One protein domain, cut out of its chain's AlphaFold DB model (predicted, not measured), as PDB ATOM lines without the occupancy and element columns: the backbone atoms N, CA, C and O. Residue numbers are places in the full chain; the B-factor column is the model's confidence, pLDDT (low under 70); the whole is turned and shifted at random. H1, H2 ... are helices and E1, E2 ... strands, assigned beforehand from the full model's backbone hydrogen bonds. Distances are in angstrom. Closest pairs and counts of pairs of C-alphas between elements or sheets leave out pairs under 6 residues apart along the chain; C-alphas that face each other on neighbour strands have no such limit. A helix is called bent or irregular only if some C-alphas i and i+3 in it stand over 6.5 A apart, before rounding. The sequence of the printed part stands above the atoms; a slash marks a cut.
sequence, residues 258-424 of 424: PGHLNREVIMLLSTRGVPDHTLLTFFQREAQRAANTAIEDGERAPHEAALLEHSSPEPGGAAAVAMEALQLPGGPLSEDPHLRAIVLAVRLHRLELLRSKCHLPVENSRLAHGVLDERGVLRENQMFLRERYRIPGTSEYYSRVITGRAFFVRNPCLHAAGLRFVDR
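This is residues 258 to 424 of the 424 residues of the protein "RNA-dependent RNA polymerase" of Emiliania huxleyi (UniProt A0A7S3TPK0). The antiparallel pair E1 and E2, with E2 sharply bent, lies in the middle of a loose model; H2 and H5, side by side over part of their lengths, make a long base under its one end, and the hairpin of H3 and H4 packs on H5. Two strand hairpins are set separately: that of E5 and E6, in which E5 is near E2 while E6 is apart from it, and that of E3 and E4, which is apart from the other named elements. The printed part has 167 residues with five named helices and six named strands, in the order E1 H1 H2 H3 H4 H5 E2 E3 E4 E5 E6; the three sheets are antiparallel pairs and the class is mixed. It is only just loose, close to compact, with a radius of gyration of the C-alphas of 18.6 A, and only just flat, spanning 54 by 41 by 23 A.

Find C-alpha 258 at (116.296, 209.969, 163.264), where E1, residues 258 to 261, begins. Its neighbour E2 is residues 360 to 368, 17.0 A long, and bends by 101 degrees at residue 363. Look next for H5, residues 337 to 357, 29.3 A long, from C-alpha 337 at (135.054, 190.565, 154.639), and for H2, residues 276 to 292, 23.7 A. The shorter helices are H1, residues 263 to 271, H3, residues 301 to 309, and H4, residues 318 to 325. E3 is residues 386 to 390, E4 397 to 401, E5 405 to 409, and E6 419 to 423, ending at C-alpha 423 (99.316, 221.748, 164.521).

Across E1 and E2, N 261 and O 360 are 2.8 A apart, within hydrogen-bond range. The closest C-alphas of H2 and E2, Phe 283 and Leu 360, are 6.7 A apart. H5, the hub, touches H2 with residues 347 to 354 alone, closest at C-alphas 290 and 351, 6.5 A, at a shallow tilt of 15 degrees, opposite ways. H5 touches H4 at C-alphas 339 and 322, 6.1 A, and H3 at C-alphas 346 and 308, 7.3 A. H1 and H2 are close but not clearly touching, C-alphas 270 and 276 being closest at 6.1 A. In each helix every O i to N i+4 pair is within hydrogen-bond range. In the hairpin E3 and E4, N 387 and O 400 are 2.8 A apart; in the hairpin E5 and E6, N 422 and O 406 are 2.9 A apart. E2 and E5 are near each other, with 7 pairs of C-alphas within 10 A.

Look at Glu 335 and Gly 376, whose C-alphas are the two farthest apart, 56.0 A. The printed part has no cut. The links H4 to H5 and E2 to E3 are long. Mean pLDDT of the printed part is 77.8; residues 292 to 335, 392 to 393 and 424 are under 70.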
ATOM      1  N   PRO A 258     117.405 210.894 163.453       84.06
ATOM      2  CA  PRO A 258     116.296 209.969 163.264       84.06
ATOM      3  C   PRO A 258     115.666 209.566 164.604       84.06
ATOM      4  O   PRO A 258     116.340 209.143 165.546       84.06
ATOM      5  N   GLY A 259     114.351 209.736 164.702       86.00
ATOM      6  CA  GLY A 259     113.584 209.374 165.882       86.00
ATOM      7  C   GLY A 259     113.160 207.908 165.865       86.00
ATOM      8  O   GLY A 259     113.058 207.261 164.823       86.00
ATOM      9  N   HIS A 260     112.877 207.395 167.051       88.12
ATOM     10  CA  HIS A 260     112.404 206.037 167.265       88.12
ATOM     11  C   HIS A 260     111.321 206.056 168.335       88.12
ATOM     12  O   HIS A 260     111.352 206.875 169.258       88.12
ATOM     13  N   LEU A 261     110.390 205.117 168.244       89.88
ATOM     14  CA  LEU A 261     109.550 204.795 169.384       89.88
ATOM     15  C   LEU A 261     110.372 203.935 170.343       89.88
ATOM     16  O   LEU A 261     111.205 203.132 169.929       89.88
ATOM     17  N   ASN A 262     110.153 204.136 171.634       89.19
ATOM     18  CA  ASN A 262     110.658 203.264 172.684       89.19
ATOM     19  C   ASN A 262     109.462 202.629 173.407       89.19
ATOM     20  O   ASN A 262     108.311 202.993 173.153       89.19
ATOM     21  N   ARG A 263     109.730 201.709 174.337       88.44
ATOM     22  CA  ARG A 263     108.683 201.049 175.138       88.44
ATOM     23  C   ARG A 263     107.692 202.035 175.761       88.44
ATOM     24  O   ARG A 263     106.494 201.818 175.659       88.44
ATOM     25  N   GLU A 264     108.179 203.118 176.362       88.56
ATOM     26  CA  GLU A 264     107.332 204.113 177.034       88.56
ATOM     27  C   GLU A 264     106.375 204.791 176.048       88.56
ATOM     28  O   GLU A 264     105.166 204.802 176.259       88.56
ATOM     29  N   VAL A 265     106.892 205.287 174.922       90.38
ATOM     30  CA  VAL A 265     106.081 205.965 173.903       90.38
ATOM     31  C   VAL A 265     105.082 205.003 173.258       90.38
ATOM     32  O   VAL A 265     103.939 205.390 173.032       90.38
ATOM     33  N   ILE A 266     105.464 203.747 173.007       90.44
ATOM     34  CA  ILE A 266     104.555 202.719 172.470       90.44
ATOM     35  C   ILE A 266     103.369 202.504 173.421       90.44
ATOM     36  O   ILE A 266     102.220 202.527 172.981       90.44
ATOM     37  N   MET A 267     103.630 202.378 174.727       89.75
ATOM     38  CA  MET A 267     102.573 202.242 175.736       89.75
ATOM     39  C   MET A 267     101.670 203.483 175.793       89.75
ATOM     40  O   MET A 267     100.448 203.367 175.912       89.75
ATOM     41  N   LEU A 268     102.241 204.683 175.660       90.25
ATOM     42  CA  LEU A 268     101.463 205.923 175.603       90.25
ATOM     43  C   LEU A 268     100.563 206.001 174.366       90.25
ATOM     44  O   LEU A 268      99.440 206.488 174.460       90.25
ATOM     45  N   LEU A 269     101.028 205.524 173.211       90.56
ATOM     46  CA  LEU A 269     100.222 205.488 171.989       90.56
ATOM     47  C   LEU A 269      99.057 204.498 172.116       90.56
ATOM     48  O   LEU A 269      97.926 204.860 171.795       90.56
ATOM     49  N   SER A 270      99.315 203.298 172.642       90.69
ATOM     50  CA  SER A 270      98.279 202.285 172.901       90.69
ATOM     51  C   SER A 270      97.200 202.814 173.856       90.69
ATOM     52  O   SER A 270      96.017 202.846 173.518       90.69
ATOM     53  N   THR A 271      97.598 203.384 175.001       89.50
ATOM     54  CA  THR A 271      96.654 203.988 175.970       89.50
ATOM     55  C   THR A 271      95.884 205.193 175.421       89.50
ATOM     56  O   THR A 271      94.817 205.531 175.930       89.50
ATOM     57  N   ARG A 272      96.395 205.842 174.370       87.75
ATOM     58  CA  ARG A 272      95.726 206.933 173.645       87.75
ATOM     59  C   ARG A 272      94.849 206.455 172.487       87.75
ATOM     60  O   ARG A 272      94.333 207.290 171.749       87.75
ATOM     61  N   GLY A 273      94.640 205.145 172.359       89.44
ATOM     62  CA  GLY A 273      93.694 204.550 171.419       89.44
ATOM     63  C   GLY A 273      94.296 204.138 170.079       89.44
ATOM     64  O   GLY A 273      93.540 203.802 169.170       89.44
ATOM     65  N   VAL A 274      95.628 204.142 169.925       92.12
ATOM     66  CA  VAL A 274      96.256 203.496 168.764       92.12
ATOM     67  C   VAL A 274      96.077 201.983 168.915       92.12
ATOM     68  O   VAL A 274      96.556 201.432 169.904       92.12
ATOM     69  N   PRO A 275      95.421 201.286 167.969       95.00
ATOM     70  CA  PRO A 275      95.169 199.860 168.122       95.00
ATOM     71  C   PRO A 275      96.466 199.046 168.207       95.00
ATOM     72  O   PRO A 275      97.341 199.176 167.348       95.00
ATOM     73  N   ASP A 276      96.558 198.146 169.186       93.56
ATOM     74  CA  ASP A 276      97.768 197.345 169.429       93.56
ATOM     75  C   ASP A 276      98.211 196.546 168.199       93.56
ATOM     76  O   ASP A 276      99.403 196.467 167.906       93.56
ATOM     77  N   HIS A 277      97.263 196.021 167.415       94.38
ATOM     78  CA  HIS A 277      97.581 195.300 166.180       94.38
ATOM     79  C   HIS A 277      98.345 196.179 165.176       94.38
ATOM     80  O   HIS A 277      99.241 195.683 164.506       94.38
ATOM     81  N   THR A 278      98.067 197.487 165.110       92.62
ATOM     82  CA  THR A 278      98.798 198.420 164.236       92.62
ATOM     83  C   THR A 278     100.256 198.555 164.683       92.62
ATOM     84  O   THR A 278     101.167 198.508 163.855       92.62
ATOM     85  N   LEU A 279     100.492 198.670 165.995       91.44
ATOM     86  CA  LEU A 279     101.836 198.757 166.577       91.44
ATOM     87  C   LEU A 279     102.613 197.447 166.390       91.44
ATOM     88  O   LEU A 279     103.790 197.477 166.032       91.44
ATOM     89  N   LEU A 280     101.952 196.301 166.572       90.75
ATOM     90  CA  LEU A 280     102.545 194.978 166.370       90.75
ATOM     91  C   LEU A 280     102.890 194.721 164.900       90.75
ATOM     92  O   LEU A 280     104.002 194.286 164.614       90.75
ATOM     93  N   THR A 281     101.990 195.036 163.964       92.56
ATOM     94  CA  THR A 281     102.274 194.936 162.523       92.56
ATOM     95  C   THR A 281     103.442 195.838 162.134       92.56
ATOM     96  O   THR A 281     104.311 195.430 161.362       92.56
ATOM     97  N   PHE A 282     103.514 197.048 162.692       89.31
ATOM     98  CA  PHE A 282     104.639 197.946 162.454       89.31
ATOM     99  C   PHE A 282     105.955 197.374 163.008       89.31
ATOM    100  O   PHE A 282     106.950 197.340 162.287       89.31
ATOM    101  N   PHE A 283     105.949 196.835 164.230       88.44
ATOM    102  CA  PHE A 283     107.107 196.152 164.812       88.44
ATOM    103  C   PHE A 283     107.568 194.962 163.963       88.44
ATOM    104  O   PHE A 283     108.752 194.855 163.655       88.44
ATOM    105  N   GLN A 284     106.641 194.098 163.540       88.44
ATOM    106  CA  GLN A 284     106.933 192.949 162.679       88.44
ATOM    107  C   GLN A 284     107.555 193.384 161.355       88.44
ATOM    108  O   GLN A 284     108.545 192.799 160.926       88.44
ATOM    109  N   ARG A 285     107.029 194.443 160.732       86.62
ATOM    110  CA  ARG A 285     107.578 194.981 159.487       86.62
ATOM    111  C   ARG A 285     109.010 195.480 159.660       86.62
ATOM    112  O   ARG A 285     109.852 195.161 158.828       86.62
ATOM    113  N   GLU A 286     109.301 196.248 160.707       83.12
ATOM    114  CA  GLU A 286     110.658 196.766 160.930       83.12
ATOM    115  C   GLU A 286     111.638 195.667 161.368       83.12
ATOM    116  O   GLU A 286     112.791 195.672 160.939       83.12
ATOM    117  N   ALA A 287     111.182 194.677 162.142       82.06
ATOM    118  CA  ALA A 287     111.967 193.485 162.453       82.06
ATOM    119  C   ALA A 287     112.276 192.677 161.184       82.06
ATOM    120  O   ALA A 287     113.423 192.293 160.967       82.06
ATOM    121  N   GLN A 288     111.285 192.491 160.305       82.00
ATOM    122  CA  GLN A 288     111.477 191.828 159.021       82.00
ATOM    123  C   GLN A 288     112.414 192.625 158.119       82.00
ATOM    124  O   GLN A 288     113.273 192.031 157.491       82.00
ATOM    125  N   ARG A 289     112.316 193.959 158.073       76.38
ATOM    126  CA  ARG A 289     113.264 194.811 157.334       76.38
ATOM    127  C   ARG A 289     114.688 194.656 157.866       76.38
ATOM    128  O   ARG A 289     115.603 194.485 157.077       76.38
ATOM    129  N   ALA A 290     114.874 194.633 159.185       71.44
ATOM    130  CA  ALA A 290     116.183 194.392 159.797       71.44
ATOM    131  C   ALA A 290     116.691 192.944 159.608       71.44
ATOM    132  O   ALA A 290     117.895 192.695 159.687       71.44
ATOM    133  N   ALA A 291     115.798 191.976 159.373       72.00
ATOM    134  CA  ALA A 291     116.131 190.567 159.148       72.00
ATOM    135  C   ALA A 291     116.297 190.190 157.657       72.00
ATOM    136  O   ALA A 291     117.108 189.328 157.335       72.00
ATOM    137  N   ASN A 292     115.577 190.836 156.742       65.62
ATOM    138  CA  ASN A 292     115.568 190.541 155.301       65.62
ATOM    139  C   ASN A 292     116.582 191.348 154.502       65.62
ATOM    140  O   ASN A 292     116.660 191.213 153.283       65.62
ATOM    141  N   THR A 293     117.399 192.153 155.169       57.19
ATOM    142  CA  THR A 293     118.626 192.712 154.601       57.19
ATOM    143  C   THR A 293     119.680 191.618 154.473       57.19
ATOM    144  O   THR A 293     120.700 191.629 155.165       57.19
ATOM    145  N   ALA A 294     119.359 190.600 153.677       50.44
ATOM    146  CA  ALA A 294     120.270 189.556 153.261       50.44
ATOM    147  C   ALA A 294     121.312 190.171 152.322       50.44
ATOM    148  O   ALA A 294     120.974 190.933 151.419       50.44
ATOM    149  N   ILE A 295     122.568 189.811 152.571       51.81
ATOM    150  CA  ILE A 295     123.794 190.223 151.866       51.81
ATOM    151  C   ILE A 295     123.862 189.599 150.449       51.81
ATOM    152  O   ILE A 295     124.876 189.669 149.767       51.81
ATOM    153  N   GLU A 296     122.792 188.944 149.995       49.12
ATOM    154  CA  GLU A 296     122.865 187.940 148.930       49.12
ATOM    155  C   GLU A 296     122.792 188.510 147.508       49.12
ATOM    156  O   GLU A 296     123.245 187.839 146.589       49.12
ATOM    157  N   ASP A 297     122.361 189.760 147.318       44.75
ATOM    158  CA  ASP A 297     122.292 190.366 145.985       44.75
ATOM    159  C   ASP A 297     123.107 191.664 145.945       44.75
ATOM    160  O   ASP A 297     122.750 192.655 146.589       44.75
ATOM    161  N   GLY A 298     124.178 191.679 145.145       46.03
ATOM    162  CA  GLY A 298     125.096 192.811 144.933       46.03
ATOM    163  C   GLY A 298     124.472 194.111 144.392       46.03
ATOM    164  O   GLY A 298     125.200 195.032 144.040       46.03
ATOM    165  N   GLU A 299     123.143 194.220 144.349       44.78
ATOM    166  CA  GLU A 299     122.388 195.384 143.875       44.78
ATOM    167  C   GLU A 299     121.846 196.295 144.999       44.78
ATOM    168  O   GLU A 299     121.109 197.242 144.726       44.78
ATOM    169  N   ARG A 300     122.167 196.055 146.281       56.59
ATOM    170  CA  ARG A 300     121.471 196.725 147.409       56.59
ATOM    171  C   ARG A 300     122.290 197.694 148.269       56.59
ATOM    172  O   ARG A 300     121.876 198.003 149.389       56.59
ATOM    173  N   ALA A 301     123.336 198.302 147.706       52.94
ATOM    174  CA  ALA A 301     124.046 199.448 148.293       52.94
ATOM    175  C   ALA A 301     123.133 200.547 148.909       52.94
ATOM    176  O   ALA A 301     123.430 201.001 150.016       52.94
ATOM    177  N   PRO A 302     121.986 200.950 148.309       53.62
ATOM    178  CA  PRO A 302     121.119 201.967 148.920       53.62
ATOM    179  C   PRO A 302     120.417 201.508 150.208       53.62
ATOM    180  O   PRO A 302     120.147 202.331 151.082       53.62
ATOM    181  N   HIS A 303     120.130 200.210 150.370       55.66
ATOM    182  CA  HIS A 303     119.514 199.709 151.602       55.66
ATOM    183  C   HIS A 303     120.547 199.631 152.736       55.66
ATOM    184  O   HIS A 303     120.230 199.952 153.882       55.66
ATOM    185  N   GLU A 304     121.779 199.227 152.439       58.75
ATOM    186  CA  GLU A 304     122.878 199.213 153.413       58.75
ATOM    187  C   GLU A 304     123.258 200.630 153.848       58.75
ATOM    188  O   GLU A 304     123.435 200.882 155.043       58.75
ATOM    189  N   ALA A 305     123.245 201.575 152.905       57.91
ATOM    190  CA  ALA A 305     123.426 202.986 153.198       57.91
ATOM    191  C   ALA A 305     122.329 203.518 154.137       57.91
ATOM    192  O   ALA A 305     122.622 204.068 155.198       57.91
ATOM    193  N   ALA A 306     121.054 203.246 153.840       59.03
ATOM    194  CA  ALA A 306     119.949 203.627 154.722       59.03
ATOM    195  C   ALA A 306     120.056 202.985 156.123       59.03
ATOM    196  O   ALA A 306     119.721 203.606 157.136       59.03
ATOM    197  N   LEU A 307     120.540 201.737 156.224       60.34
ATOM    198  CA  LEU A 307     120.724 201.063 157.515       60.34
ATOM    199  C   LEU A 307     121.718 201.800 158.416       60.34
ATOM    200  O   LEU A 307     121.480 201.927 159.624       60.34
ATOM    201  N   LEU A 308     122.817 202.250 157.824       60.19
ATOM    202  CA  LEU A 308     123.885 202.956 158.509       60.19
ATOM    203  C   LEU A 308     123.514 204.422 158.768       60.19
ATOM    204  O   LEU A 308     123.766 204.891 159.872       60.19
ATOM    205  N   GLU A 309     122.821 205.114 157.857       59.91
ATOM    206  CA  GLU A 309     122.299 206.475 158.089       59.91
ATOM    207  C   GLU A 309     121.384 206.543 159.316       59.91
ATOM    208  O   GLU A 309     121.537 207.410 160.180       59.91
ATOM    209  N   HIS A 310     120.471 205.578 159.458       56.31
ATOM    210  CA  HIS A 310     119.595 205.490 160.630       56.31
ATOM    211  C   HIS A 310     120.341 205.189 161.936       56.31
ATOM    212  O   HIS A 310     119.786 205.401 163.015       56.31
ATOM    213  N   SER A 311     121.590 204.729 161.855       56.09
ATOM    214  CA  SER A 311     122.444 204.484 163.019       56.09
ATOM    215  C   SER A 311     123.151 205.753 163.514       56.09
ATOM    216  O   SER A 311     123.815 205.692 164.543       56.09
ATOM    217  N   SER A 312     122.979 206.901 162.833       55.56
ATOM    218  CA  SER A 312     123.605 208.193 163.174       55.56
ATOM    219  C   SER A 312     125.107 208.055 163.462       55.56
ATOM    220  O   SER A 312     125.543 208.316 164.584       55.56
ATOM    221  N   PRO A 313     125.897 207.577 162.488       56.53
ATOM    222  CA  PRO A 313     127.275 207.206 162.738       56.53
ATOM    223  C   PRO A 313     128.096 208.447 163.094       56.53
ATOM    224  O   PRO A 313     128.038 209.468 162.408       56.53
ATOM    225  N   GLU A 314     128.858 208.356 164.183       55.03
ATOM    226  CA  GLU A 314     129.823 209.394 164.543       55.03
ATOM    227  C   GLU A 314     130.846 209.559 163.403       55.03
ATOM    228  O   GLU A 314     131.296 208.548 162.844       55.03
ATOM    229  N   PRO A 315     131.242 210.796 163.049       52.59
ATOM    230  CA  PRO A 315     132.266 211.035 162.037       52.59
ATOM    231  C   PRO A 315     133.548 210.242 162.334       52.59
ATOM    232  O   PRO A 315     134.078 210.302 163.445       52.59
ATOM    233  N   GLY A 316     134.034 209.477 161.353       53.34
ATOM    234  CA  GLY A 316     135.210 208.609 161.499       53.34
ATOM    235  C   GLY A 316     134.975 207.297 162.266       53.34
ATOM    236  O   GLY A 316     135.912 206.524 162.452       53.34
ATOM    237  N   GLY A 317     133.747 207.012 162.711       61.69
ATOM    238  CA  GLY A 317     133.380 205.715 163.279       61.69
ATOM    239  C   GLY A 317     133.249 204.627 162.209       61.69
ATOM    240  O   GLY A 317     132.990 204.918 161.044       61.69
ATOM    241  N   ALA A 318     133.353 203.355 162.605       62.47
ATOM    242  CA  ALA A 318     133.304 202.213 161.680       62.47
ATOM    243  C   ALA A 318     132.068 202.219 160.755       62.47
ATOM    244  O   ALA A 318     132.174 201.894 159.577       62.47
ATOM    245  N   ALA A 319     130.910 202.652 161.260       65.12
ATOM    246  CA  ALA A 319     129.687 202.783 160.468       65.12
ATOM    247  C   ALA A 319     129.722 203.961 159.468       65.12
ATOM    248  O   ALA A 319     129.164 203.841 158.382       65.12
ATOM    249  N   ALA A 320     130.398 205.072 159.792       66.00
ATOM    250  CA  ALA A 320     130.605 206.186 158.858       66.00
ATOM    251  C   ALA A 320     131.600 205.797 157.756       66.00
ATOM    252  O   ALA A 320     131.358 206.061 156.584       66.00
ATOM    253  N   VAL A 321     132.673 205.090 158.117       66.19
ATOM    254  CA  VAL A 321     133.647 204.559 157.152       66.19
ATOM    255  C   VAL A 321     132.982 203.557 156.207       66.19
ATOM    256  O   VAL A 321     133.186 203.623 154.999       66.19
ATOM    257  N   ALA A 322     132.127 202.672 156.730       65.75
ATOM    258  CA  ALA A 322     131.344 201.768 155.894       65.75
ATOM    259  C   ALA A 322     130.384 202.528 154.957       65.75
ATOM    260  O   ALA A 322     130.267 202.157 153.794       65.75
ATOM    261  N   MET A 323     129.754 203.616 155.422       66.56
ATOM    262  CA  MET A 323     128.910 204.494 154.593       66.56
ATOM    263  C   MET A 323     129.661 205.174 153.454       66.56
ATOM    264  O   MET A 323     129.109 205.345 152.368       66.56
ATOM    265  N   GLU A 324     130.884 205.622 153.710       67.12
ATOM    266  CA  GLU A 324     131.729 206.247 152.694       67.12
ATOM    267  C   GLU A 324     132.204 205.206 151.681       67.12
ATOM    268  O   GLU A 324     132.095 205.434 150.479       67.12
ATOM    269  N   ALA A 325     132.626 204.029 152.154       64.81
ATOM    270  CA  ALA A 325     132.998 202.910 151.296       64.81
ATOM    271  C   ALA A 325     131.833 202.455 150.395       64.81
ATOM    272  O   ALA A 325     132.045 202.180 149.218       64.81
ATOM    273  N   LEU A 326     130.601 202.463 150.918       63.84
ATOM    274  CA  LEU A 326     129.360 202.176 150.185       63.84
ATOM    275  C   LEU A 326     129.068 203.144 149.029       63.84
ATOM    276  O   LEU A 326     128.324 202.797 148.114       63.84
ATOM    277  N   GLN A 327     129.607 204.364 149.079       63.66
ATOM    278  CA  GLN A 327     129.371 205.413 148.082       63.66
ATOM    279  C   GLN A 327     130.457 205.470 146.997       63.66
ATOM    280  O   GLN A 327     130.325 206.248 146.049       63.66
ATOM    281  N   LEU A 328     131.526 204.671 147.109       61.53
ATOM    282  CA  LEU A 328     132.598 204.639 146.116       61.53
ATOM    283  C   LEU A 328     132.188 203.799 144.889       61.53
ATOM    284  O   LEU A 328     131.745 202.659 145.040       61.53
ATOM    285  N   PRO A 329     132.350 204.317 143.658       51.66
ATOM    286  CA  PRO A 329     132.060 203.552 142.453       51.66
ATOM    287  C   PRO A 329     133.070 202.404 142.275       51.66
ATOM    288  O   PRO A 329     134.270 202.650 142.167       51.66
ATOM    289  N   GLY A 330     132.582 201.160 142.182       52.59
ATOM    290  CA  GLY A 330     133.359 200.025 141.654       52.59
ATOM    291  C   GLY A 330     133.773 198.906 142.617       52.59
ATOM    292  O   GLY A 330     134.594 198.087 142.220       52.59
ATOM    293  N   GLY A 331     133.226 198.809 143.833       52.47
ATOM    294  CA  GLY A 331     133.482 197.663 144.719       52.47
ATOM    295  C   GLY A 331     132.193 196.964 145.162       52.47
ATOM    296  O   GLY A 331     131.394 197.596 145.852       52.47
ATOM    297  N   PRO A 332     131.950 195.683 144.823       53.62
ATOM    298  CA  PRO A 332     130.866 194.931 145.442       53.62
ATOM    299  C   PRO A 332     131.186 194.701 146.927       53.62
ATOM    300  O   PRO A 332     132.110 193.973 147.279       53.62
ATOM    301  N   LEU A 333     130.379 195.286 147.814       55.12
ATOM    302  CA  LEU A 333     130.459 195.130 149.282       55.12
ATOM    303  C   LEU A 333     130.471 193.677 149.758       55.12
ATOM    304  O   LEU A 333     130.960 193.368 150.841       55.12
ATOM    305  N   SER A 334     129.922 192.795 148.926       55.69
ATOM    306  CA  SER A 334     129.902 191.347 149.102       55.69
ATOM    307  C   SER A 334     131.304 190.738 149.258       55.69
ATOM    308  O   SER A 334     131.453 189.728 149.956       55.69
ATOM    309  N   GLU A 335     132.326 191.330 148.631       63.31
ATOM    310  CA  GLU A 335     133.665 190.737 148.542       63.31
ATOM    311  C   GLU A 335     134.600 191.124 149.693       63.31
ATOM    312  O   GLU A 335     135.444 190.307 150.059       63.31
ATOM    313  N   ASP A 336     134.441 192.303 150.310       73.88
ATOM    314  CA  ASP A 336     135.284 192.726 151.438       73.88
ATOM    315  C   ASP A 336     134.767 192.133 152.769       73.88
ATOM    316  O   ASP A 336     133.692 192.511 153.257       73.88
ATOM    317  N   PRO A 337     135.517 191.218 153.417       77.75
ATOM    318  CA  PRO A 337     135.054 190.565 154.639       77.75
ATOM    319  C   PRO A 337     134.900 191.524 155.826       77.75
ATOM    320  O   PRO A 337     134.088 191.259 156.716       77.75
ATOM    321  N   HIS A 338     135.667 192.616 155.865       76.81
ATOM    322  CA  HIS A 338     135.670 193.581 156.959       76.81
ATOM    323  C   HIS A 338     134.476 194.537 156.862       76.81
ATOM    324  O   HIS A 338     133.757 194.720 157.847       76.81
ATOM    325  N   LEU A 339     134.188 195.080 155.676       72.75
ATOM    326  CA  LEU A 339     132.980 195.877 155.437       72.75
ATOM    327  C   LEU A 339     131.721 195.044 155.681       72.75
ATOM    328  O   LEU A 339     130.816 195.492 156.391       72.75
ATOM    329  N   ARG A 340     131.701 193.793 155.208       74.38
ATOM    330  CA  ARG A 340     130.606 192.857 155.486       74.38
ATOM    331  C   ARG A 340     130.425 192.612 156.985       74.38
ATOM    332  O   ARG A 340     129.293 192.578 157.467       74.38
ATOM    333  N   ALA A 341     131.518 192.469 157.737       78.81
ATOM    334  CA  ALA A 341     131.463 192.314 159.188       78.81
ATOM    335  C   ALA A 341     130.903 193.564 159.887       78.81
ATOM    336  O   ALA A 341     130.093 193.424 160.804       78.81
ATOM    337  N   ILE A 342     131.263 194.774 159.439       75.62
ATOM    338  CA  ILE A 342     130.710 196.026 159.977       75.62
ATOM    339  C   ILE A 342     129.205 196.117 159.707       75.62
ATOM    340  O   ILE A 342     128.433 196.372 160.634       75.62
ATOM    341  N   VAL A 343     128.772 195.873 158.467       73.31
ATOM    342  CA  VAL A 343     127.347 195.888 158.095       73.31
ATOM    343  C   VAL A 343     126.567 194.863 158.923       73.31
ATOM    344  O   VAL A 343     125.516 195.183 159.488       73.31
ATOM    345  N   LEU A 344     127.107 193.649 159.083       76.94
ATOM    346  CA  LEU A 344     126.508 192.609 159.916       76.94
ATOM    347  C   LEU A 344     126.436 193.019 161.395       76.94
ATOM    348  O   LEU A 344     125.406 192.812 162.034       76.94
ATOM    349  N   ALA A 345     127.490 193.626 161.943       79.25
ATOM    350  CA  ALA A 345     127.513 194.096 163.326       79.25
ATOM    351  C   ALA A 345     126.460 195.188 163.572       79.25
ATOM    352  O   ALA A 345     125.715 195.114 164.550       79.25
ATOM    353  N   VAL A 346     126.333 196.157 162.659       75.44
ATOM    354  CA  VAL A 346     125.295 197.202 162.721       75.44
ATOM    355  C   VAL A 346     123.899 196.581 162.659       75.44
ATOM    356  O   VAL A 346     123.014 196.948 163.436       75.44
ATOM    357  N   ARG A 347     123.700 195.587 161.791       75.94
ATOM    358  CA  ARG A 347     122.436 194.854 161.680       75.94
ATOM    359  C   ARG A 347     122.080 194.112 162.970       75.94
ATOM    360  O   ARG A 347     120.970 194.277 163.480       75.94
ATOM    361  N   LEU A 348     123.010 193.327 163.512       81.38
ATOM    362  CA  LEU A 348     122.825 192.606 164.775       81.38
ATOM    363  C   LEU A 348     122.544 193.575 165.925       81.38
ATOM    364  O   LEU A 348     121.643 193.333 166.725       81.38
ATOM    365  N   HIS A 349     123.242 194.710 165.963       81.44
ATOM    366  CA  HIS A 349     123.001 195.751 166.954       81.44
ATOM    367  C   HIS A 349     121.578 196.325 166.861       81.44
ATOM    368  O   HIS A 349     120.909 196.475 167.881       81.44
ATOM    369  N   ARG A 350     121.059 196.586 165.654       77.38
ATOM    370  CA  ARG A 350     119.674 197.055 165.468       77.38
ATOM    371  C   ARG A 350     118.639 196.023 165.907       77.38
ATOM    372  O   ARG A 350     117.673 196.389 166.577       77.38
ATOM    373  N   LEU A 351     118.839 194.750 165.567       83.00
ATOM    374  CA  LEU A 351     117.978 193.663 166.044       83.00
ATOM    375  C   LEU A 351     118.007 193.571 167.574       83.00
ATOM    376  O   LEU A 351     116.957 193.422 168.202       83.00
ATOM    377  N   GLU A 352     119.180 193.750 168.182       85.44
ATOM    378  CA  GLU A 352     119.317 193.784 169.633       85.44
ATOM    379  C   GLU A 352     118.576 194.969 170.255       85.44
ATOM    380  O   GLU A 352     117.888 194.800 171.260       85.44
ATOM    381  N   LEU A 353     118.658 196.165 169.668       84.75
ATOM    382  CA  LEU A 353     117.925 197.345 170.139       84.75
ATOM    383  C   LEU A 353     116.403 197.176 169.998       84.75
ATOM    384  O   LEU A 353     115.656 197.545 170.910       84.75
ATOM    385  N   LEU A 354     115.930 196.574 168.903       85.50
ATOM    386  CA  LEU A 354     114.517 196.225 168.722       85.50
ATOM    387  C   LEU A 354     114.049 195.240 169.800       85.50
ATOM    388  O   LEU A 354     113.039 195.484 170.459       85.50
ATOM    389  N   ARG A 355     114.812 194.168 170.041       87.25
ATOM    390  CA  ARG A 355     114.499 193.143 171.048       87.25
ATOM    391  C   ARG A 355     114.533 193.698 172.476       87.25
ATOM    392  O   ARG A 355     113.582 193.550 173.244       87.25
ATOM    393  N   SER A 356     115.635 194.341 172.846       84.81
ATOM    394  CA  SER A 356     115.934 194.726 174.231       84.81
ATOM    395  C   SER A 356     115.302 196.051 174.660       84.81
ATOM    396  O   SER A 356     115.025 196.227 175.846       84.81
ATOM    397  N   LYS A 357     115.055 196.981 173.728       84.19
ATOM    398  CA  LYS A 357     114.570 198.342 174.027       84.19
ATOM    399  C   LYS A 357     113.316 198.745 173.248       84.19
ATOM    400  O   LYS A 357     112.794 199.832 173.493       84.19
ATOM    401  N   CYS A 358     112.820 197.891 172.347       87.19
ATOM    402  CA  CYS A 358     111.742 198.221 171.407       87.19
ATOM    403  C   CYS A 358     112.039 199.515 170.640       87.19
ATOM    404  O   CYS A 358     111.161 200.357 170.491       87.19
ATOM    405  N   HIS A 359     113.298 199.675 170.218       85.88
ATOM    406  CA  HIS A 359     113.817 200.842 169.503       85.88
ATOM    407  C   HIS A 359     113.310 200.854 168.057       85.88
ATOM    408  O   HIS A 359     114.010 200.460 167.131       85.88
ATOM    409  N   LEU A 360     112.039 201.207 167.882       87.62
ATOM    410  CA  LEU A 360     111.324 201.049 166.622       87.62
ATOM    411  C   LEU A 360     111.515 202.301 165.750       87.62
ATOM    412  O   LEU A 360     110.978 203.356 166.100       87.62
ATOM    413  N   PRO A 361     112.286 202.233 164.649       84.31
ATOM    414  CA  PRO A 361     112.581 203.402 163.825       84.31
ATOM    415  C   PRO A 361     111.317 203.911 163.131       84.31
ATOM    416  O   PRO A 361     110.549 203.125 162.581       84.31
ATOM    417  N   VAL A 362     111.113 205.230 163.125       85.81
ATOM    418  CA  VAL A 362     109.984 205.873 162.436       85.81
ATOM    419  C   VAL A 362     110.523 206.906 161.458       85.81
ATOM    420  O   VAL A 362     111.154 207.881 161.856       85.81
ATOM    421  N   GLU A 363     110.223 206.712 160.175       80.62
ATOM    422  CA  GLU A 363     110.741 207.526 159.068       80.62
ATOM    423  C   GLU A 363     110.487 209.031 159.250       80.62
ATOM    424  O   GLU A 363     111.397 209.843 159.088       80.62
ATOM    425  N   ASN A 364     109.279 209.405 159.677       85.81
ATOM    426  CA  ASN A 364     108.876 210.797 159.908       85.81
ATOM    427  C   ASN A 364     109.016 211.236 161.377       85.81
ATOM    428  O   ASN A 364     108.319 212.145 161.821       85.81
ATOM    429  N   SER A 365     109.890 210.587 162.150       88.62
ATOM    430  CA  SER A 365     110.186 210.966 163.532       88.62
ATOM    431  C   SER A 365     111.581 211.552 163.644       88.62
ATOM    432  O   SER A 365     112.517 211.098 162.981       88.62
ATOM    433  N   ARG A 366     111.741 212.527 164.541       89.38
ATOM    434  CA  ARG A 366     113.028 213.154 164.842       89.38
ATOM    435  C   ARG A 366     113.256 213.292 166.337       89.38
ATOM    436  O   ARG A 366     112.312 213.501 167.094       89.38
ATOM    437  N   LEU A 367     114.518 213.200 166.737       89.69
ATOM    438  CA  LEU A 367     115.010 213.657 168.027       89.69
ATOM    439  C   LEU A 367     115.725 214.993 167.802       89.69
ATOM    440  O   LEU A 367     116.702 215.062 167.058       89.69
ATOM    441  N   ALA A 368     115.219 216.044 168.438       91.50
ATOM    442  CA  ALA A 368     115.740 217.399 168.316       91.50
ATOM    443  C   ALA A 368     115.705 218.113 169.673       91.50
ATOM    444  O   ALA A 368     114.942 217.742 170.571       91.50
ATOM    445  N   HIS A 369     116.516 219.158 169.819       92.00
ATOM    446  CA  HIS A 369     116.477 220.010 171.002       92.00
ATOM    447  C   HIS A 369     115.277 220.957 170.962       92.00
ATOM    448  O   HIS A 369     115.052 221.643 169.967       92.00
ATOM    449  N   GLY A 370     114.545 221.038 172.073       92.31
ATOM    450  CA  GLY A 370     113.529 222.068 172.276       92.31
ATOM    451  C   GLY A 370     114.168 223.389 172.702       92.31
ATOM    452  O   GLY A 370     114.995 223.407 173.615       92.31
ATOM    453  N   VAL A 371     113.768 224.481 172.055       94.81
ATOM    454  CA  VAL A 371     114.155 225.856 172.398       94.81
ATOM    455  C   VAL A 371     112.926 226.760 172.396       94.81
ATOM    456  O   VAL A 371     111.903 226.422 171.801       94.81
ATOM    457  N   LEU A 372     113.031 227.904 173.069       95.50
ATOM    458  CA  LEU A 372     111.977 228.912 173.095       95.50
ATOM    459  C   LEU A 372     111.890 229.668 171.761       95.50
ATOM    460  O   LEU A 372     112.910 230.005 171.157       95.50
ATOM    461  N   ASP A 373     110.670 230.005 171.349       95.25
ATOM    462  CA  ASP A 373     110.435 231.007 170.312       95.25
ATOM    463  C   ASP A 373     110.618 232.426 170.876       95.25
ATOM    464  O   ASP A 373     109.682 233.067 171.353       95.25
ATOM    465  N   GLU A 374     111.849 232.925 170.796       94.62
ATOM    466  CA  GLU A 374     112.242 234.271 171.240       94.62
ATOM    467  C   GLU A 374     111.650 235.410 170.381       94.62
ATOM    468  O   GLU A 374     111.882 236.594 170.655       94.62
ATOM    469  N   ARG A 375     110.918 235.080 169.307       92.06
ATOM    470  CA  ARG A 375     110.212 236.051 168.460       92.06
ATOM    471  C   ARG A 375     108.707 236.087 168.730       92.06
ATOM    472  O   ARG A 375     108.071 237.053 168.323       92.06
ATOM    473  N   GLY A 376     108.151 235.083 169.408       92.75
ATOM    474  CA  GLY A 376     106.718 235.002 169.710       92.75
ATOM    475  C   GLY A 376     105.832 234.927 168.462       92.75
ATOM    476  O   GLY A 376     104.742 235.495 168.446       92.75
ATOM    477  N   VAL A 377     106.319 234.276 167.406       94.31
ATOM    478  CA  VAL A 377     105.614 234.084 166.130       94.31
ATOM    479  C   VAL A 377     104.709 232.849 166.181       94.31
ATOM    480  O   VAL A 377     103.659 232.829 165.537       94.31
ATOM    481  N   LEU A 378     105.099 231.823 166.940       93.69
ATOM    482  CA  LEU A 378     104.339 230.587 167.098       93.69
ATOM    483  C   LEU A 378     103.144 230.795 168.032       93.69
ATOM    484  O   LEU A 378     103.265 231.348 169.128       93.69
ATOM    485  N   ARG A 379     101.973 230.316 167.603       93.19
ATOM    486  CA  ARG A 379     100.768 230.271 168.440       93.19
ATOM    487  C   ARG A 379     100.799 229.051 169.360       93.19
ATOM    488  O   ARG A 379     101.653 228.172 169.246       93.19
ATOM    489  N   GLU A 380      99.831 228.988 170.268       90.19
ATOM    490  CA  GLU A 380      99.609 227.788 171.072       90.19
ATOM    491  C   GLU A 380      99.412 226.559 170.169       90.19
ATOM    492  O   GLU A 380      98.766 226.641 169.125       90.19
ATOM    493  N   ASN A 381      99.990 225.428 170.582       90.50
ATOM    494  CA  ASN A 381     100.010 224.164 169.843       90.50
ATOM    495  C   ASN A 381     100.719 224.210 168.480       90.50
ATOM    496  O   ASN A 381     100.517 223.297 167.691       90.50
ATOM    497  N   GLN A 382     101.581 225.195 168.217       92.75
ATOM    498  CA  GLN A 382     102.450 225.196 167.035       92.75
ATOM    499  C   GLN A 382     103.899 224.881 167.400       92.75
ATOM    500  O   GLN A 382     104.361 225.182 168.502       92.75
ATOM    501  N   MET A 383     104.639 224.301 166.456       92.56
ATOM    502  CA  MET A 383     106.082 224.105 166.581       92.56
ATOM    503  C   MET A 383     106.778 224.382 165.254       92.56
ATOM    504  O   MET A 383     106.196 224.209 164.192       92.56
ATOM    505  N   PHE A 384     108.053 224.755 165.308       92.75
ATOM    506  CA  PHE A 384     108.875 224.909 164.115       92.75
ATOM    507  C   PHE A 384     110.040 223.926 164.150       92.75
ATOM    508  O   PHE A 384     110.841 223.936 165.085       92.75
ATOM    509  N   LEU A 385     110.160 223.108 163.105       91.69
ATOM    510  CA  LEU A 385     111.301 222.227 162.898       91.69
ATOM    511  C   LEU A 385     111.822 222.388 161.472       91.69
ATOM    512  O   LEU A 385     111.092 222.224 160.492       91.69
ATOM    513  N   ARG A 386     113.116 222.686 161.362       89.38
ATOM    514  CA  ARG A 386     113.830 222.756 160.090       89.38
ATOM    515  C   ARG A 386     114.983 221.774 160.109       89.38
ATOM    516  O   ARG A 386     115.860 221.858 160.967       89.38
ATOM    517  N   GLU A 387     114.987 220.886 159.132       86.88
ATOM    518  CA  GLU A 387     116.081 219.965 158.878       86.88
ATOM    519  C   GLU A 387     117.050 220.574 157.885       86.88
ATOM    520  O   GLU A 387     116.670 221.360 157.016       86.88
ATOM    521  N   ARG A 388     118.314 220.197 158.032       81.75
ATOM    522  CA  ARG A 388     119.377 220.601 157.135       81.75
ATOM    523  C   ARG A 388     120.110 219.361 156.668       81.75
ATOM    524  O   ARG A 388     120.506 218.543 157.491       81.75
ATOM    525  N   TYR A 389     120.317 219.270 155.365       78.75
ATOM    526  CA  TYR A 389     120.963 218.143 154.717       78.75
ATOM    527  C   TYR A 389     122.156 218.645 153.921       78.75
ATOM    528  O   TYR A 389     122.066 219.674 153.248       78.75
ATOM    529  N   ARG A 390     123.270 217.920 154.005       73.69
ATOM    530  CA  ARG A 390     124.415 218.135 153.122       73.69
ATOM    531  C   ARG A 390     124.108 217.504 151.770       73.69
ATOM    532  O   ARG A 390     123.629 216.372 151.734       73.69
ATOM    533  N   ILE A 391     124.381 218.212 150.683       73.88
ATOM    534  CA  ILE A 391     124.247 217.658 149.336       73.88
ATOM    535  C   ILE A 391     125.434 216.703 149.107       73.88
ATOM    536  O   ILE A 391     126.587 217.148 149.201       73.88
ATOM    537  N   PRO A 392     125.196 215.398 148.849       68.69
ATOM    538  CA  PRO A 392     126.267 214.426 148.637       68.69
ATOM    539  C   PRO A 392     127.253 214.882 147.556       68.69
ATOM    540  O   PRO A 392     126.855 215.456 146.548       68.69
ATOM    541  N   GLY A 393     128.549 214.656 147.784       65.88
ATOM    542  CA  GLY A 393     129.609 215.074 146.857       65.88
ATOM    543  C   GLY A 393     129.925 216.577 146.841       65.88
ATOM    544  O   GLY A 393     130.810 216.987 146.100       65.88
ATOM    545  N   THR A 394     129.261 217.398 147.665       74.25
ATOM    546  CA  THR A 394     129.503 218.851 147.729       74.25
ATOM    547  C   THR A 394     129.685 219.352 149.171       74.25
ATOM    548  O   THR A 394     129.435 218.631 150.147       74.25
ATOM    549  N   SER A 395     130.119 220.608 149.300       71.69
ATOM    550  CA  SER A 395     130.108 221.382 150.549       71.69
ATOM    551  C   SER A 395     128.780 222.114 150.792       71.69
ATOM    552  O   SER A 395     128.625 222.766 151.826       71.69
ATOM    553  N   GLU A 396     127.825 222.016 149.866       75.94
ATOM    554  CA  GLU A 396     126.558 222.730 149.934       75.94
ATOM    555  C   GLU A 396     125.541 222.018 150.830       75.94
ATOM    556  O   GLU A 396     125.567 220.800 151.043       75.94
ATOM    557  N   TYR A 397     124.601 222.803 151.355       80.25
ATOM    558  CA  TYR A 397     123.519 222.311 152.191       80.25
ATOM    559  C   TYR A 397     122.183 222.854 151.708       80.25
ATOM    560  O   TYR A 397     122.060 224.041 151.421       80.25
ATOM    561  N   TYR A 398     121.149 222.021 151.758       83.00
ATOM    562  CA  TYR A 398     119.770 222.478 151.631       83.00
ATOM    563  C   TYR A 398     119.024 222.297 152.951       83.00
ATOM    564  O   TYR A 398     119.407 221.508 153.817       83.00
ATOM    565  N   SER A 399     117.957 223.071 153.135       86.56
ATOM    566  CA  SER A 399     117.105 222.981 154.318       86.56
ATOM    567  C   SER A 399     115.675 222.644 153.930       86.56
ATOM    568  O   SER A 399     115.166 223.139 152.927       86.56
ATOM    569  N   ARG A 400     115.008 221.845 154.760       88.50
ATOM    570  CA  ARG A 400     113.598 221.489 154.608       88.50
ATOM    571  C   ARG A 400     112.851 221.847 155.882       88.50
ATOM    572  O   ARG A 400     113.237 221.426 156.969       88.50
ATOM    573  N   VAL A 401     111.774 222.613 155.751       90.12
ATOM    574  CA  VAL A 401     110.838 222.834 156.858       90.12
ATOM    575  C   VAL A 401     109.905 221.633 156.934       90.12
ATOM    576  O   VAL A 401     109.352 221.205 155.918       90.12
ATOM    577  N   ILE A 402     109.761 221.073 158.129       88.56
ATOM    578  CA  ILE A 402     108.856 219.957 158.373       88.56
ATOM    579  C   ILE A 402     107.468 220.531 158.622       88.56
ATOM    580  O   ILE A 402     107.286 221.366 159.501       88.56
ATOM    581  N   THR A 403     106.498 220.100 157.822       89.25
ATOM    582  CA  THR A 403     105.119 220.589 157.888       89.25
ATOM    583  C   THR A 403     104.159 219.431 158.064       89.25
ATOM    584  O   THR A 403     104.288 218.416 157.377       89.25
ATOM    585  N   GLY A 404     103.146 219.609 158.899       89.12
ATOM    586  CA  GLY A 404     102.087 218.626 159.089       89.12
ATOM    587  C   GLY A 404     101.615 218.598 160.532       89.12
ATOM    588  O   GLY A 404     102.084 219.365 161.366       89.12
ATOM    589  N   ARG A 405     100.674 217.701 160.821       91.38
ATOM    590  CA  ARG A 405     100.320 217.389 162.206       91.38
ATOM    591  C   ARG A 405     101.394 216.492 162.787       91.38
ATOM    592  O   ARG A 405     101.801 215.522 162.145       91.38
ATOM    593  N   ALA A 406     101.811 216.797 164.002       91.25
ATOM    594  CA  ALA A 406     102.790 216.004 164.714       91.25
ATOM    595  C   ALA A 406     102.377 215.846 166.172       91.25
ATOM    596  O   ALA A 406     101.486 216.529 166.679       91.25
ATOM    597  N   PHE A 407     103.053 214.939 166.858       90.56
ATOM    598  CA  PHE A 407     103.097 214.950 168.306       90.56
ATOM    599  C   PHE A 407     104.552 215.049 168.738       90.56
ATOM    600  O   PHE A 407     105.454 214.605 168.026       90.56
ATOM    601  N   PHE A 408     104.776 215.606 169.917       90.31
ATOM    602  CA  PHE A 408     106.080 215.562 170.555       90.31
ATOM    603  C   PHE A 408     105.963 214.919 171.931       90.31
ATOM    604  O   PHE A 408     104.917 214.953 172.588       90.31
ATOM    605  N   VAL A 409     107.063 214.307 172.350       90.69
ATOM    606  CA  VAL A 409     107.201 213.642 173.639       90.69
ATOM    607  C   VAL A 409     108.625 213.847 174.132       90.69
ATOM    608  O   VAL A 409     109.578 213.825 173.353       90.69
ATOM    609  N   ARG A 410     108.777 214.061 175.437       88.25
ATOM    610  CA  ARG A 410     110.084 214.148 176.087       88.25
ATOM    611  C   ARG A 410     110.292 212.901 176.928       88.25
ATOM    612  O   ARG A 410     109.521 212.655 177.844       88.25
ATOM    613  N   ASN A 411     111.347 212.149 176.639       83.38
ATOM    614  CA  ASN A 411     111.706 210.981 177.436       83.38
ATOM    615  C   ASN A 411     112.439 211.386 178.734       83.38
ATOM    616  O   ASN A 411     113.240 212.330 178.708       83.38
ATOM    617  N   PRO A 412     112.233 210.658 179.847       80.50
ATOM    618  CA  PRO A 412     111.220 209.612 180.029       80.50
ATOM    619  C   PRO A 412     109.809 210.208 180.157       80.50
ATOM    620  O   PRO A 412     109.640 211.267 180.766       80.50
ATOM    621  N   CYS A 413     108.803 209.534 179.602       78.12
ATOM    622  CA  CYS A 413     107.413 209.995 179.633       78.12
ATOM    623  C   CYS A 413     106.504 208.907 180.201       78.12
ATOM    624  O   CYS A 413     106.178 207.936 179.526       78.12
ATOM    625  N   LEU A 414     106.086 209.080 181.455       77.75
ATOM    626  CA  LEU A 414     105.277 208.086 182.173       77.75
ATOM    627  C   LEU A 414     103.796 208.461 182.265       77.75
ATOM    628  O   LEU A 414     102.973 207.639 182.654       77.75
ATOM    629  N   HIS A 415     103.446 209.702 181.924       80.19
ATOM    630  CA  HIS A 415     102.081 210.200 182.015       80.19
ATOM    631  C   HIS A 415     101.560 210.568 180.633       80.19
ATOM    632  O   HIS A 415     102.241 211.248 179.865       80.19
ATOM    633  N   ALA A 416     100.311 210.204 180.348       72.69
ATOM    634  CA  ALA A 416      99.681 210.437 179.054       72.69
ATOM    635  C   ALA A 416      99.767 211.912 178.612       72.69
ATOM    636  O   ALA A 416     100.019 212.208 177.446       72.69
ATOM    637  N   ALA A 417      99.622 212.862 179.544       76.06
ATOM    638  CA  ALA A 417      99.726 214.301 179.260       76.06
ATOM    639  C   ALA A 417     101.105 214.767 178.740       76.06
ATOM    640  O   ALA A 417     101.218 215.892 178.256       76.06
ATOM    641  N   GLY A 418     102.146 213.934 178.841       77.94
ATOM    642  CA  GLY A 418     103.466 214.225 178.282       77.94
ATOM    643  C   GLY A 418     103.583 213.960 176.775       77.94
ATOM    644  O   GLY A 418     104.575 214.371 176.177       77.94
ATOM    645  N   LEU A 419     102.576 213.334 176.153       85.25
ATOM    646  CA  LEU A 419     102.396 213.317 174.700       85.25
ATOM    647  C   LEU A 419     101.418 214.427 174.313       85.25
ATOM    648  O   LEU A 419     100.246 214.390 174.713       85.25
ATOM    649  N   ARG A 420     101.901 215.393 173.527       87.81
ATOM    650  CA  ARG A 420     101.114 216.536 173.050       87.81
ATOM    651  C   ARG A 420     101.068 216.573 171.534       87.81
ATOM    652  O   ARG A 420     102.098 216.407 170.886       87.81
ATOM    653  N   PHE A 421      99.878 216.816 171.002       89.12
ATOM    654  CA  PHE A 421      99.673 217.076 169.584       89.12
ATOM    655  C   PHE A 421      99.910 218.549 169.291       89.12
ATOM    656  O   PHE A 421      99.586 219.411 170.106       89.12
ATOM    657  N   VAL A 422     100.493 218.804 168.131       87.88
ATOM    658  CA  VAL A 422     100.763 220.140 167.622       87.88
ATOM    659  C   VAL A 422     100.316 220.225 166.172       87.88
ATOM    660  O   VAL A 422     100.461 219.279 165.387       87.88
ATOM    661  N   ASP A 423      99.762 221.379 165.844       76.25
ATOM    662  CA  ASP A 423      99.316 221.748 164.521       76.25
ATOM    663  C   ASP A 423     100.362 222.651 163.882       76.25
ATOM    664  O   ASP A 423     100.686 223.703 164.422       76.25
ATOM    665  N   ARG A 424     100.820 222.231 162.701       59.03
ATOM    666  CA  ARG A 424     101.582 223.007 161.720       59.03
ATOM    667  C   ARG A 424     102.803 223.766 162.236       59.03
ATOM    668  O   ARG A 424     102.645 224.874 162.800       59.03
TER     669      ARG A 424